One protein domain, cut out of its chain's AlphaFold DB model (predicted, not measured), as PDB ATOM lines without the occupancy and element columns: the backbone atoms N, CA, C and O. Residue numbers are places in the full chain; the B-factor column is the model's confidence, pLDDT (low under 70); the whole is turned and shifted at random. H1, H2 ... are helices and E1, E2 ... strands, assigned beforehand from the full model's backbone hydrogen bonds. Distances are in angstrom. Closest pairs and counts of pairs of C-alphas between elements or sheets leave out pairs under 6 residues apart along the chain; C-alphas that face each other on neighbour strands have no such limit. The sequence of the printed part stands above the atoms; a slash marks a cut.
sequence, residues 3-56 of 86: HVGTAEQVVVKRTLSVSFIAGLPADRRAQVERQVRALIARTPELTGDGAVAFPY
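What this domain is: This is residues 3 to 56 of the 86 residues of an uncharacterized protein of Staphylococcus aureus (UniProt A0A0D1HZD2). Two helices, H1 and the longer H3, lie side by side and run opposite ways, with short H2 at one end and a small sheet of E1 and E2 at the other. The 54 printed residues hold three named helices and two strands, in the order E1 H1 H2 H3 E2; the strands are antiparallel and the class is mostly helix. The whole is compact, with a radius of gyration of the C-alphas of 11.5 A and spans of 31 by 23 by 13 A.

How they stand to each other: E1, residues 3 to 5, is antiparallel to E2, residues 52 to 55, at 165 degrees, with N 52 and O 5 2.8 A apart, within hydrogen-bond range. H1, residues 7 to 16, touches H3, residues 26 to 41, at a shallow tilt of 31 degrees, opposite ways; their closest C-alphas, Val 12 and Val 36, are 6.5 A apart. H2, residues 19 to 22, only just touches H3, with 3 pairs of C-alphas within 8 A, the closest Ile 21 and Arg 29, 6.4 A. Every O i to N i+4 pair is within hydrogen-bond range in H3, 3 of 6 in H1; H2 is too short for one.

Where its parts are: E1 begins at C-alpha 3 (18.558, -10.526, 32.399) and measures 6.9 A, H1 12.7 A, H2 5.1 A, H3 22.4 A and E2 9.7 A, ending at C-alpha 55 (21.290, -4.860, 34.289).

The domain as a whole: The C-alphas farthest apart, Pro 25 and Gly 50, are 31.0 A apart. The printed part has no cut, no link is long, and no printed residue is under 70 in pLDDT.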
ATOM      1  N   HIS A   3      19.873  -9.944  32.619       86.50
ATOM      2  CA  HIS A   3      18.558 -10.526  32.399       86.50
ATOM      3  C   HIS A   3      18.012 -10.000  31.068       86.50
ATOM      4  O   HIS A   3      17.755  -8.804  30.943       86.50
ATOM      5  N   VAL A   4      17.909 -10.877  30.065       92.25
ATOM      6  CA  VAL A   4      17.605 -10.505  28.673       92.25
ATOM      7  C   VAL A   4      16.240 -11.048  28.258       92.25
ATOM      8  O   VAL A   4      15.918 -12.198  28.551       92.25
ATOM      9  N   GLY A   5      15.444 -10.229  27.575       92.44
ATOM     10  CA  GLY A   5      14.126 -10.591  27.048       92.44
ATOM     11  C   GLY A   5      13.445  -9.390  26.397       92.44
ATOM     12  O   GLY A   5      14.060  -8.338  26.255       92.44
ATOM     13  N   THR A   6      12.180  -9.518  26.007       94.12
ATOM     14  CA  THR A   6      11.431  -8.382  25.442       94.12
ATOM     15  C   THR A   6      11.180  -7.305  26.500       94.12
ATOM     16  O   THR A   6      11.168  -7.598  27.701       94.12
ATOM     17  N   ALA A   7      10.903  -6.067  26.079       94.12
ATOM     18  CA  ALA A   7      10.548  -4.980  27.000       94.12
ATOM     19  C   ALA A   7       9.372  -5.358  27.929       94.12
ATOM     20  O   ALA A   7       9.389  -5.064  29.126       94.12
ATOM     21  N   GLU A   8       8.391  -6.110  27.423       94.19
ATOM     22  CA  GLU A   8       7.285  -6.637  28.229       94.19
ATOM     23  C   GLU A   8       7.777  -7.615  29.320       94.19
ATOM     24  O   GLU A   8       7.340  -7.561  30.471       94.19
ATOM     25  N   GLN A   9       8.720  -8.503  28.996       93.56
ATOM     26  CA  GLN A   9       9.250  -9.494  29.937       93.56
ATOM     27  C   GLN A   9      10.172  -8.882  30.996       93.56
ATOM     28  O   GLN A   9      10.068  -9.239  32.171       93.56
ATOM     29  N   VAL A  10      11.097  -8.006  30.593       93.75
ATOM     30  CA  VAL A  10      12.176  -7.540  31.481       93.75
ATOM     31  C   VAL A  10      11.911  -6.184  32.118       93.75
ATOM     32  O   VAL A  10      12.476  -5.920  33.173       93.75
ATOM     33  N   VAL A  11      11.026  -5.364  31.547       94.12
ATOM     34  CA  VAL A  11      10.610  -4.088  32.144       94.12
ATOM     35  C   VAL A  11       9.235  -4.245  32.783       94.12
ATOM     36  O   VAL A  11       9.135  -4.199  34.005       94.12
ATOM     37  N   VAL A  12       8.184  -4.525  32.001       95.75
ATOM     38  CA  VAL A  12       6.796  -4.505  32.511       95.75
ATOM     39  C   VAL A  12       6.589  -5.528  33.627       95.75
ATOM     40  O   VAL A  12       6.243  -5.152  34.750       95.75
ATOM     41  N   LYS A  13       6.857  -6.816  33.374       95.81
ATOM     42  CA  LYS A  13       6.659  -7.860  34.400       95.81
ATOM     43  C   LYS A  13       7.527  -7.637  35.638       95.81
ATOM     44  O   LYS A  13       7.075  -7.901  36.750       95.81
ATOM     45  N   ARG A  14       8.755  -7.133  35.470       95.25
ATOM     46  CA  ARG A  14       9.663  -6.859  36.593       95.25
ATOM     47  C   ARG A  14       9.170  -5.692  37.439       95.25
ATOM     48  O   ARG A  14       9.093  -5.848  38.655       95.25
ATOM     49  N   THR A  15       8.743  -4.590  36.826       96.38
ATOM     50  CA  THR A  15       8.123  -3.465  37.538       96.38
ATOM     51  C   THR A  15       6.879  -3.913  38.304       96.38
ATOM     52  O   THR A  15       6.758  -3.619  39.489       96.38
ATOM     53  N   LEU A  16       5.986  -4.694  37.687       97.75
ATOM     54  CA  LEU A  16       4.767  -5.168  38.356       97.75
ATOM     55  C   LEU A  16       5.024  -6.179  39.486       97.75
ATOM     56  O   LEU A  16       4.162  -6.358  40.343       97.75
ATOM     57  N   SER A  17       6.197  -6.820  39.505       96.81
ATOM     58  CA  SER A  17       6.597  -7.756  40.564       96.81
ATOM     59  C   SER A  17       7.182  -7.083  41.811       96.81
ATOM     60  O   SER A  17       7.375  -7.748  42.828       96.81
ATOM     61  N   VAL A  18       7.465  -5.775  41.761       97.12
ATOM     62  CA  VAL A  18       7.980  -5.026  42.915       97.12
ATOM     63  C   VAL A  18       6.927  -5.023  44.023       97.12
ATOM     64  O   VAL A  18       5.774  -4.687  43.771       97.12
ATOM     65  N   SER A  19       7.316  -5.375  45.251       97.56
ATOM     66  CA  SER A  19       6.391  -5.694  46.352       97.56
ATOM     67  C   SER A  19       5.298  -4.645  46.590       97.56
ATOM     68  O   SER A  19       4.127  -4.996  46.707       97.56
ATOM     69  N   PHE A  20       5.645  -3.357  46.600       97.25
ATOM     70  CA  PHE A  20       4.667  -2.287  46.811       97.25
ATOM     71  C   PHE A  20       3.759  -2.039  45.598       97.25
ATOM     72  O   PHE A  20       2.649  -1.560  45.778       97.25
ATOM     73  N   ILE A  21       4.197  -2.376  44.378       97.69
ATOM     74  CA  ILE A  21       3.374  -2.311  43.157       97.69
ATOM     75  C   ILE A  21       2.445  -3.526  43.096       97.69
ATOM     76  O   ILE A  21       1.258  -3.390  42.799       97.69
ATOM     77  N   ALA A  22       2.968  -4.709  43.421       97.94
ATOM     78  CA  ALA A  22       2.213  -5.952  43.481       97.94
ATOM     79  C   ALA A  22       1.094  -5.905  44.535       97.94
ATOM     80  O   ALA A  22       0.035  -6.485  44.309       97.94
ATOM     81  N   GLY A  23       1.313  -5.193  45.647       98.12
ATOM     82  CA  GLY A  23       0.328  -4.985  46.712       98.12
ATOM     83  C   GLY A  23      -0.715  -3.892  46.448       98.12
ATOM     84  O   GLY A  23      -1.569  -3.664  47.303       98.12
ATOM     85  N   LEU A  24      -0.667  -3.195  45.305       98.50
ATOM     86  CA  LEU A  24      -1.674  -2.188  44.963       98.50
ATOM     87  C   LEU A  24      -3.044  -2.824  44.664       98.50
ATOM     88  O   LEU A  24      -3.103  -3.921  44.101       98.50
ATOM     89  N   PRO A  25      -4.150  -2.094  44.914       98.44
ATOM     90  CA  PRO A  25      -5.449  -2.405  44.324       98.44
ATOM     91  C   PRO A  25      -5.356  -2.578  42.800       98.44
ATOM     92  O   PRO A  25      -4.536  -1.934  42.138       98.44
ATOM     93  N   ALA A  26      -6.191  -3.452  42.233       97.94
ATOM     94  CA  ALA A  26      -6.075  -3.875  40.836       97.94
ATOM     95  C   ALA A  26      -6.149  -2.709  39.831       97.94
ATOM     96  O   ALA A  26      -5.405  -2.692  38.851       97.94
ATOM     97  N   ASP A  27      -6.990  -1.709  40.094       98.19
ATOM     98  CA  ASP A  27      -7.134  -0.491  39.292       98.19
ATOM     99  C   ASP A  27      -5.851   0.355  39.293       98.19
ATOM    100  O   ASP A  27      -5.394   0.815  38.240       98.19
ATOM    101  N   ARG A  28      -5.216   0.498  40.462       98.44
ATOM    102  CA  ARG A  28      -3.951   1.223  40.631       98.44
ATOM    103  C   ARG A  28      -2.797   0.460  39.988       98.44
ATOM    104  O   ARG A  28      -1.978   1.072  39.306       98.44
ATOM    105  N   ARG A  29      -2.764  -0.869  40.119       98.38
ATOM    106  CA  ARG A  29      -1.769  -1.716  39.442       98.38
ATOM    107  C   ARG A  29      -1.901  -1.632  37.919       98.38
ATOM    108  O   ARG A  29      -0.901  -1.446  37.232       98.38
ATOM    109  N   ALA A  30      -3.128  -1.682  37.396       98.31
ATOM    110  CA  ALA A  30      -3.401  -1.529  35.967       98.31
ATOM    111  C   ALA A  30      -3.027  -0.130  35.445       98.31
ATOM    112  O   ALA A  30      -2.585   0.014  34.305       98.31
ATOM    113  N   GLN A  31      -3.172   0.914  36.267       98.44
ATOM    114  CA  GLN A  31      -2.696   2.253  35.922       98.44
ATOM    115  C   GLN A  31      -1.169   2.292  35.776       98.44
ATOM    116  O   GLN A  31      -0.683   2.845  34.790       98.44
ATOM    117  N   VAL A  32      -0.423   1.683  36.704       98.31
ATOM    118  CA  VAL A  32       1.043   1.570  36.601       98.31
ATOM    119  C   VAL A  32       1.434   0.816  35.333       98.31
ATOM    120  O   VAL A  32       2.259   1.295  34.562       98.31
ATOM    121  N   GLU A  33       0.792  -0.319  35.064       98.38
ATOM    122  CA  GLU A  33       1.024  -1.117  33.856       98.38
ATOM    123  C   GLU A  33       0.849  -0.292  32.568       98.38
ATOM    124  O   GLU A  33       1.733  -0.285  31.708       98.38
ATOM    125  N   ARG A  34      -0.243   0.479  32.454       98.44
ATOM    126  CA  ARG A  34      -0.468   1.388  31.315       98.44
ATOM    127  C   ARG A  34       0.607   2.463  31.204       98.44
ATOM    128  O   ARG A  34       1.063   2.752  30.102       98.44
ATOM    129  N   GLN A  35       1.011   3.062  32.323       98.38
ATOM    130  CA  GLN A  35       2.038   4.107  32.337       98.38
ATOM    131  C   GLN A  35       3.399   3.576  31.884       98.38
ATOM    132  O   GLN A  35       4.071   4.240  31.094       98.38
ATOM    133  N   VAL A  36       3.781   2.374  32.323       97.19
ATOM    134  CA  VAL A  36       5.028   1.721  31.902       97.19
ATOM    135  C   VAL A  36       4.988   1.393  30.410       97.19
ATOM    136  O   VAL A  36       5.931   1.721  29.695       97.19
ATOM    137  N   ARG A  37       3.885   0.832  29.892       96.69
ATOM    138  CA  ARG A  37       3.760   0.577  28.444       96.69
ATOM    139  C   ARG A  37       3.780   1.858  27.614       96.69
ATOM    140  O   ARG A  37       4.420   1.895  26.569       96.69
ATOM    141  N   ALA A  38       3.143   2.926  28.092       96.88
ATOM    142  CA  ALA A  38       3.204   4.231  27.435       96.88
ATOM    143  C   ALA A  38       4.624   4.818  27.441       96.88
ATOM    144  O   ALA A  38       4.998   5.525  26.510       96.88
ATOM    145  N   LEU A  39       5.423   4.557  28.480       95.81
ATOM    146  CA  LEU A  39       6.838   4.922  28.496       95.81
ATOM    147  C   LEU A  39       7.617   4.137  27.434       95.81
ATOM    148  O   LEU A  39       8.269   4.770  26.615       95.81
ATOM    149  N   ILE A  40       7.466   2.810  27.389       94.75
ATOM    150  CA  ILE A  40       8.116   1.947  26.386       94.75
ATOM    151  C   ILE A  40       7.785   2.405  24.961       94.75
ATOM    152  O   ILE A  40       8.687   2.565  24.150       94.75
ATOM    153  N   ALA A  41       6.515   2.700  24.671       94.06
ATOM    154  CA  ALA A  41       6.083   3.162  23.350       94.06
ATOM    155  C   ALA A  41       6.686   4.518  22.929       94.06
ATOM    156  O   ALA A  41       6.703   4.843  21.746       94.06
ATOM    157  N   ARG A  42       7.160   5.328  23.886       95.25
ATOM    158  CA  ARG A  42       7.850   6.606  23.634       95.25
ATOM    159  C   ARG A  42       9.374   6.463  23.602       95.25
ATOM    160  O   ARG A  42      10.056   7.465  23.414       95.25
ATOM    161  N   THR A  43       9.899   5.255  23.794       94.06
ATOM    162  CA  THR A  43      11.330   4.945  23.782       94.06
ATOM    163  C   THR A  43      11.626   4.061  22.567       94.06
ATOM    164  O   THR A  43      11.383   2.850  22.616       94.06
ATOM    165  N   PRO A  44      12.113   4.638  21.451       88.94
ATOM    166  CA  PRO A  44      12.332   3.910  20.201       88.94
ATOM    167  C   PRO A  44      13.217   2.669  20.361       88.94
ATOM    168  O   PRO A  44      12.946   1.640  19.753       88.94
ATOM    169  N   GLU A  45      14.218   2.730  21.238       88.12
ATOM    170  CA  GLU A  45      15.172   1.648  21.512       88.12
ATOM    171  C   GLU A  45      14.527   0.434  22.198       88.12
ATOM    172  O   GLU A  45      15.088  -0.660  22.188       88.12
ATOM    173  N   LEU A  46      13.357   0.627  22.810       87.81
ATOM    174  CA  LEU A  46      12.586  -0.408  23.501       87.81
ATOM    175  C   LEU A  46      11.327  -0.819  22.727       87.81
ATOM    176  O   LEU A  46      10.574  -1.674  23.195       87.81
ATOM    177  N   THR A  47      11.068  -0.193  21.578       78.75
ATOM    178  CA  THR A  47       9.870  -0.446  20.776       78.75
ATOM    179  C   THR A  47      10.066  -1.694  19.906       78.75
ATOM    180  O   THR A  47      11.090  -1.850  19.246       78.75
ATOM    181  N   GLY A  48       9.063  -2.579  19.881       76.56
ATOM    182  CA  GLY A  48       9.092  -3.849  19.144       76.56
ATOM    183  C   GLY A  48       9.523  -5.050  19.995       76.56
ATOM    184  O   GLY A  48       9.645  -4.960  21.215       76.56
ATOM    185  N   ASP A  49       9.760  -6.189  19.342       72.88
ATOM    186  CA  ASP A  49      10.114  -7.462  19.997       72.88
ATOM    187  C   ASP A  49      11.634  -7.651  20.186       72.88
ATOM    188  O   ASP A  49      12.133  -8.769  20.321       72.88
ATOM    189  N   GLY A  50      12.389  -6.548  20.184       82.94
ATOM    190  CA  GLY A  50      13.836  -6.557  20.371       82.94
ATOM    191  C   GLY A  50      14.254  -7.100  21.740       82.94
ATOM    192  O   GLY A  50      13.573  -6.910  22.751       82.94
ATOM    193  N   ALA A  51      15.407  -7.771  21.779       89.00
ATOM    194  CA  ALA A  51      16.002  -8.233  23.025       89.00
ATOM    195  C   ALA A  51      16.579  -7.046  23.812       89.00
ATOM    196  O   ALA A  51      17.493  -6.364  23.355       89.00
ATOM    197  N   VAL A  52      16.063  -6.833  25.019       91.62
ATOM    198  CA  VAL A  52      16.495  -5.797  25.958       91.62
ATOM    199  C   VAL A  52      17.290  -6.456  27.078       91.62
ATOM    200  O   VAL A  52      16.821  -7.403  27.711       91.62
ATOM    201  N   ALA A  53      18.492  -5.948  27.345       90.31
ATOM    202  CA  ALA A  53      19.289  -6.353  28.496       90.31
ATOM    203  C   ALA A  53      18.989  -5.437  29.688       90.31
ATOM    204  O   ALA A  53      19.250  -4.238  29.636       90.31
ATOM    205  N   PHE A  54      18.461  -6.006  30.773       87.38
ATOM    206  CA  PHE A  54      18.192  -5.285  32.015       87.38
ATOM    207  C   PHE A  54      19.291  -5.592  33.052       87.38
ATOM    208  O   PHE A  54      19.373  -6.735  33.527       87.38
ATOM    209  N   PRO A  55      20.175  -4.629  33.379       86.56
ATOM    210  CA  PRO A  55      21.290  -4.860  34.289       86.56
ATOM    211  C   PRO A  55      20.827  -4.866  35.750       86.56
ATOM    212  O   PRO A  55      20.101  -3.979  36.195       86.56
ATOM    213  N   TYR A  56      21.288  -5.858  36.512       85.94
ATOM    214  CA  TYR A  56      21.177  -5.871  37.968       85.94
ATOM    215  C   TYR A  56      22.528  -5.514  38.581       85.94
ATOM    216  O   TYR A  56      23.509  -6.233  38.381       85.94
TER     217      TYR A  56